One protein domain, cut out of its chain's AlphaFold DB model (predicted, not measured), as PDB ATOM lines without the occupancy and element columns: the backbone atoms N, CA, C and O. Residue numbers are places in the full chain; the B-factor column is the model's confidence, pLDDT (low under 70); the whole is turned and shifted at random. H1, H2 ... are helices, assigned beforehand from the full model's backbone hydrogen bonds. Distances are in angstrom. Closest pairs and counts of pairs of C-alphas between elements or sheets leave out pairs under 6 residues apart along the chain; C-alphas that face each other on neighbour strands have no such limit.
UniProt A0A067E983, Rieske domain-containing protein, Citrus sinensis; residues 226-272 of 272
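Overview. This is residues 226 to 272 of the 272 residues of the protein "Rieske domain-containing protein" of Citrus sinensis (UniProt A0A067E983). A long helix, H1, and a shorter one, H3, meet near their ends in a wide L, with the very short helix H2 at the corner between them. Residues 226 to 241 of H1 stick out as the long arm, and residues 261 to 272, mostly H3, as the shorter arm. The printed part has 47 residues with three named helices, in the order H1, H2, H3, and no named strand; the class is all helix. The whole is only just extended, close to loose, with a radius of gyration of the C-alphas of 14.4 A and spans of 46 by 22 by 16 A.

Arrangement. H1, residues 226 to 249, only just touches H2, residues 253 to 256, with 3 pairs of C-alphas within 8 A. H1 touches H2 with residues 243 to 246 alone, and the closest C-alphas of the two helices are those of Glu 246 and Leu 254, 7.5 A apart. H2 and H3, residues 259 to 270, are close but not clearly touching; their closest C-alphas, of Leu 254 and Leu 260, are 5.9 A apart. H1 and H3 are also close but not clearly touching, with the C-alphas of Leu 247 and Leu 260 closest at 7.7 A. Their lines stand at 71 degrees, only just about perpendicular. In H1 and H3 every O i to N i+4 pair is within hydrogen-bond range; H2 is too short for such a pair, but its one O i to N i+3 pair is within range.

Along the chain. H1 begins at C-alpha 226 (14.836, 20.589, 54.356) and runs 34.3 A to C-alpha 249 (-9.514, 29.332, 31.768). H2 measures 4.9 A from C-alpha 253 to C-alpha 256. H3 runs 17.0 A and ends at C-alpha 270 (-1.678, 50.252, 30.897).

Size, cuts and confidence. The C-alphas farthest apart, of Ser 227 and Lys 272, the chain's last residue, are 46.7 A apart. The printed part has no cut, and both links are tight. The mean pLDDT of the printed part is 74.7; 14 residues are under 70, among them 253 to 256 and 270 to 272.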
ATOM      1  N   THR A 226      14.785  20.987  55.764       69.12
ATOM      2  CA  THR A 226      14.836  20.589  54.356       69.12
ATOM      3  C   THR A 226      13.495  20.037  53.855       69.12
ATOM      4  O   THR A 226      13.059  20.387  52.762       69.12
ATOM      5  N   SER A 227      12.804  19.218  54.644       68.81
ATOM      6  CA  SER A 227      11.523  18.577  54.346       68.81
ATOM      7  C   SER A 227      10.379  19.574  54.447       68.81
ATOM      8  O   SER A 227       9.476  19.531  53.615       68.81
ATOM      9  N   GLU A 228      10.447  20.519  55.389       77.06
ATOM     10  CA  GLU A 228       9.540  21.668  55.437       77.06
ATOM     11  C   GLU A 228       9.683  22.522  54.172       77.06
ATOM     12  O   GLU A 228       8.690  22.832  53.513       77.06
ATOM     13  N   LEU A 229      10.918  22.834  53.766       76.69
ATOM     14  CA  LEU A 229      11.168  23.647  52.580       76.69
ATOM     15  C   LEU A 229      10.746  22.933  51.289       76.69
ATOM     16  O   LEU A 229      10.226  23.572  50.375       76.69
ATOM     17  N   ILE A 230      10.953  21.618  51.195       78.62
ATOM     18  CA  ILE A 230      10.550  20.825  50.026       78.62
ATOM     19  C   ILE A 230       9.022  20.744  49.940       78.62
ATOM     20  O   ILE A 230       8.462  21.047  48.884       78.62
ATOM     21  N   ASN A 231       8.344  20.415  51.042       80.19
ATOM     22  CA  ASN A 231       6.884  20.325  51.072       80.19
ATOM     23  C   ASN A 231       6.231  21.703  50.876       80.19
ATOM     24  O   ASN A 231       5.275  21.832  50.111       80.19
ATOM     25  N   GLY A 232       6.793  22.752  51.479       84.81
ATOM     26  CA  GLY A 232       6.344  24.132  51.315       84.81
ATOM     27  C   GLY A 232       6.533  24.654  49.890       84.81
ATOM     28  O   GLY A 232       5.614  25.247  49.324       84.81
ATOM     29  N   LYS A 233       7.683  24.384  49.252       88.12
ATOM     30  CA  LYS A 233       7.914  24.766  47.845       88.12
ATOM     31  C   LYS A 233       7.000  24.004  46.894       88.12
ATOM     32  O   LYS A 233       6.479  24.612  45.963       88.12
ATOM     33  N   ALA A 234       6.767  22.713  47.129       89.12
ATOM     34  CA  ALA A 234       5.822  21.936  46.333       89.12
ATOM     35  C   ALA A 234       4.394  22.497  46.448       89.12
ATOM     36  O   ALA A 234       3.722  22.669  45.431       89.12
ATOM     37  N   ALA A 235       3.962  22.867  47.657       89.38
ATOM     38  CA  ALA A 235       2.660  23.489  47.883       89.38
ATOM     39  C   ALA A 235       2.538  24.866  47.205       89.38
ATOM     40  O   ALA A 235       1.527  25.142  46.561       89.38
ATOM     41  N   ALA A 236       3.575  25.707  47.281       88.44
ATOM     42  CA  ALA A 236       3.587  27.020  46.635       88.44
ATOM     43  C   ALA A 236       3.543  26.919  45.100       88.44
ATOM     44  O   ALA A 236       2.796  27.654  44.457       88.44
ATOM     45  N   ILE A 237       4.299  25.983  44.513       90.81
ATOM     46  CA  ILE A 237       4.275  25.724  43.067       90.81
ATOM     47  C   ILE A 237       2.900  25.193  42.646       90.81
ATOM     48  O   ILE A 237       2.341  25.664  41.659       90.81
ATOM     49  N   GLY A 238       2.325  24.256  43.407       89.19
ATOM     50  CA  GLY A 238       0.982  23.735  43.146       89.19
ATOM     51  C   GLY A 238      -0.089  24.825  43.199       89.19
ATOM     52  O   GLY A 238      -0.943  24.894  42.319       89.19
ATOM     53  N   PHE A 239      -0.012  25.725  44.181       86.56
ATOM     54  CA  PHE A 239      -0.926  26.858  44.292       86.56
ATOM     55  C   PHE A 239      -0.763  27.858  43.138       86.56
ATOM     56  O   PHE A 239      -1.761  28.297  42.573       86.56
ATOM     57  N   LEU A 240       0.473  28.168  42.732       85.00
ATOM     58  CA  LEU A 240       0.737  29.061  41.600       85.00
ATOM     59  C   LEU A 240       0.175  28.496  40.287       85.00
ATOM     60  O   LEU A 240      -0.501  29.212  39.554       85.00
ATOM     61  N   LEU A 241       0.364  27.197  40.032       84.12
ATOM     62  CA  LEU A 241      -0.189  26.534  38.845       84.12
ATOM     63  C   LEU A 241      -1.723  26.535  38.829       84.12
ATOM     64  O   LEU A 241      -2.321  26.645  37.759       84.12
ATOM     65  N   LEU A 242      -2.369  26.438  39.997       81.12
ATOM     66  CA  LEU A 242      -3.824  26.565  40.098       81.12
ATOM     67  C   LEU A 242      -4.294  27.981  39.738       81.12
ATOM     68  O   LEU A 242      -5.272  28.112  39.004       81.12
ATOM     69  N   LEU A 243      -3.586  29.022  40.190       81.75
ATOM     70  CA  LEU A 243      -3.899  30.410  39.830       81.75
ATOM     71  C   LEU A 243      -3.690  30.674  38.331       81.75
ATOM     72  O   LEU A 243      -4.539  31.310  37.708       81.75
ATOM     73  N   ASP A 244      -2.615  30.153  37.736       78.75
ATOM     74  CA  ASP A 244      -2.330  30.311  36.303       78.75
ATOM     75  C   ASP A 244      -3.366  29.585  35.432       78.75
ATOM     76  O   ASP A 244      -3.863  30.138  34.447       78.75
ATOM     77  N   PHE A 245      -3.745  28.357  35.807       78.19
ATOM     78  CA  PHE A 245      -4.795  27.614  35.110       78.19
ATOM     79  C   PHE A 245      -6.142  28.336  35.207       78.19
ATOM     80  O   PHE A 245      -6.903  28.375  34.237       78.19
ATOM     81  N   GLU A 246      -6.430  28.957  36.349       76.94
ATOM     82  CA  GLU A 246      -7.636  29.751  36.537       76.94
ATOM     83  C   GLU A 246      -7.619  31.057  35.725       76.94
ATOM     84  O   GLU A 246      -8.634  31.412  35.121       76.94
ATOM     85  N   LEU A 247      -6.475  31.742  35.644       71.44
ATOM     86  CA  LEU A 247      -6.305  32.951  34.835       71.44
ATOM     87  C   LEU A 247      -6.480  32.654  33.336       71.44
ATOM     88  O   LEU A 247      -7.122  33.424  32.627       71.44
ATOM     89  N   LEU A 248      -5.960  31.517  32.861       74.19
ATOM     90  CA  LEU A 248      -6.089  31.081  31.465       74.19
ATOM     91  C   LEU A 248      -7.505  30.606  31.114       74.19
ATOM     92  O   LEU A 248      -7.998  30.882  30.020       74.19
ATOM     93  N   THR A 249      -8.163  29.872  32.013       73.94
ATOM     94  CA  THR A 249      -9.514  29.332  31.768       73.94
ATOM     95  C   THR A 249     -10.634  30.309  32.133       73.94
ATOM     96  O   THR A 249     -11.780  30.123  31.707       73.94
ATOM     97  N   GLY A 250     -10.326  31.359  32.902       64.81
ATOM     98  CA  GLY A 250     -11.259  32.402  33.327       64.81
ATOM     99  C   GLY A 250     -12.416  31.883  34.187       64.81
ATOM    100  O   GLY A 250     -13.514  32.455  34.157       64.81
ATOM    101  N   LYS A 251     -12.226  30.757  34.888       68.31
ATOM    102  CA  LYS A 251     -13.261  30.069  35.676       68.31
ATOM    103  C   LYS A 251     -12.661  29.470  36.954       68.31
ATOM    104  O   LYS A 251     -11.943  28.482  36.875       68.31
ATOM    105  N   GLY A 252     -13.034  30.021  38.112       70.50
ATOM    106  CA  GLY A 252     -12.655  29.504  39.431       70.50
ATOM    107  C   GLY A 252     -12.877  30.510  40.572       70.50
ATOM    108  O   GLY A 252     -13.801  31.330  40.514       70.50
ATOM    109  N   LEU A 253     -12.047  30.417  41.616       65.25
ATOM    110  CA  LEU A 253     -12.142  31.174  42.867       65.25
ATOM    111  C   LEU A 253     -11.880  32.690  42.700       65.25
ATOM    112  O   LEU A 253     -12.624  33.493  43.257       65.25
ATOM    113  N   LEU A 254     -10.882  33.097  41.912       62.28
ATOM    114  CA  LEU A 254     -10.516  34.492  41.602       62.28
ATOM    115  C   LEU A 254     -11.584  35.236  40.788       62.28
ATOM    116  O   LEU A 254     -11.719  36.457  40.898       62.28
ATOM    117  N   LYS A 255     -12.362  34.515  39.973       61.31
ATOM    118  CA  LYS A 255     -13.565  35.081  39.342       61.31
ATOM    119  C   LYS A 255     -14.695  35.262  40.356       61.31
ATOM    120  O   LYS A 255     -15.408  36.259  40.297       61.31
ATOM    121  N   GLY A 256     -14.837  34.329  41.302       62.19
ATOM    122  CA  GLY A 256     -15.808  34.417  42.397       62.19
ATOM    123  C   GLY A 256     -15.546  35.572  43.372       62.19
ATOM    124  O   GLY A 256     -16.490  36.090  43.961       62.19
ATOM    125  N   THR A 257     -14.292  36.014  43.507       70.69
ATOM    126  CA  THR A 257     -13.902  37.159  44.351       70.69
ATOM    127  C   THR A 257     -13.877  38.502  43.611       70.69
ATOM    128  O   THR A 257     -13.628  39.529  44.240       70.69
ATOM    129  N   GLY A 258     -14.125  38.527  42.294       66.44
ATOM    130  CA  GLY A 258     -14.097  39.750  41.475       66.44
ATOM    131  C   GLY A 258     -12.696  40.336  41.233       66.44
ATOM    132  O   GLY A 258     -12.562  41.396  40.625       66.44
ATOM    133  N   PHE A 259     -11.636  39.654  41.677       71.81
ATOM    134  CA  PHE A 259     -10.252  40.115  41.529       71.81
ATOM    135  C   PHE A 259      -9.769  40.056  40.071       71.81
ATOM    136  O   PHE A 259      -8.986  40.901  39.640       71.81
ATOM    137  N   LEU A 260     -10.281  39.098  39.289       65.94
ATOM    138  CA  LEU A 260      -9.962  38.973  37.863       65.94
ATOM    139  C   LEU A 260     -10.353  40.242  37.078       65.94
ATOM    140  O   LEU A 260      -9.562  40.739  36.280       65.94
ATOM    141  N   ASP A 261     -11.535  40.805  37.355       70.38
ATOM    142  CA  ASP A 261     -12.041  42.011  36.684       70.38
ATOM    143  C   ASP A 261     -11.200  43.252  37.022       70.38
ATOM    144  O   ASP A 261     -10.954  44.100  36.160       70.38
ATOM    145  N   PHE A 262     -10.685  43.333  38.254       77.25
ATOM    146  CA  PHE A 262      -9.747  44.378  38.668       77.25
ATOM    147  C   PHE A 262      -8.416  44.288  37.905       77.25
ATOM    148  O   PHE A 262      -7.957  45.288  37.352       77.25
ATOM    149  N   ILE A 263      -7.820  43.094  37.812       73.56
ATOM    150  CA  ILE A 263      -6.557  42.882  37.086       73.56
ATOM    151  C   ILE A 263      -6.716  43.206  35.594       73.56
ATOM    152  O   ILE A 263      -5.877  43.911  35.031       73.56
ATOM    153  N   TYR A 264      -7.804  42.764  34.956       71.44
ATOM    154  CA  TYR A 264      -8.072  43.093  33.551       71.44
ATOM    155  C   TYR A 264      -8.315  44.592  33.328       71.44
ATOM    156  O   TYR A 264      -7.852  45.138  32.325       71.44
ATOM    157  N   SER A 265      -8.986  45.279  34.258       74.06
ATOM    158  CA  SER A 265      -9.196  46.731  34.186       74.06
ATOM    159  C   SER A 265      -7.878  47.511  34.266       74.06
ATOM    160  O   SER A 265      -7.654  48.416  33.460       74.06
ATOM    161  N   VAL A 266      -6.974  47.124  35.172       79.56
ATOM    162  CA  VAL A 266      -5.644  47.741  35.307       79.56
ATOM    163  C   VAL A 266      -4.762  47.430  34.093       79.56
ATOM    164  O   VAL A 266      -4.123  48.331  33.553       79.56
ATOM    165  N   ALA A 267      -4.759  46.185  33.609       73.56
ATOM    166  CA  ALA A 267      -4.000  45.800  32.419       73.56
ATOM    167  C   ALA A 267      -4.483  46.536  31.153       73.56
ATOM    168  O   ALA A 267      -3.670  46.964  30.336       73.56
ATOM    169  N   GLY A 268      -5.797  46.741  31.004       69.69
ATOM    170  CA  GLY A 268      -6.374  47.541  29.920       69.69
ATOM    171  C   GLY A 268      -6.057  49.038  30.022       69.69
ATOM    172  O   GLY A 268      -5.958  49.707  28.996       69.69
ATOM    173  N   ALA A 269      -5.854  49.559  31.234       70.00
ATOM    174  CA  ALA A 269      -5.446  50.945  31.464       70.00
ATOM    175  C   ALA A 269      -3.959  51.202  31.159       70.00
ATOM    176  O   ALA A 269      -3.601  52.330  30.841       70.00
ATOM    177  N   LEU A 270      -3.107  50.171  31.232       63.59
ATOM    178  CA  LEU A 270      -1.678  50.252  30.897       63.59
ATOM    179  C   LEU A 270      -1.378  50.030  29.404       63.59
ATOM    180  O   LEU A 270      -0.293  50.371  28.947       63.59
ATOM    181  N   ASN A 271      -2.322  49.464  28.644       62.16
ATOM    182  CA  ASN A 271      -2.205  49.211  27.199       62.16
ATOM    183  C   ASN A 271      -2.796  50.341  26.329       62.16
ATOM    184  O   ASN A 271      -3.165  50.120  25.174       62.16
ATOM    185  N   LYS A 272      -2.914  51.546  26.891       53.97
ATOM    186  CA  LYS A 272      -3.450  52.746  26.249       53.97
ATOM    187  C   LYS A 272      -2.475  53.900  26.424       53.97
ATOM    188  O   LYS A 272      -2.349  54.683  25.459       53.97
TER     189      LYS A 272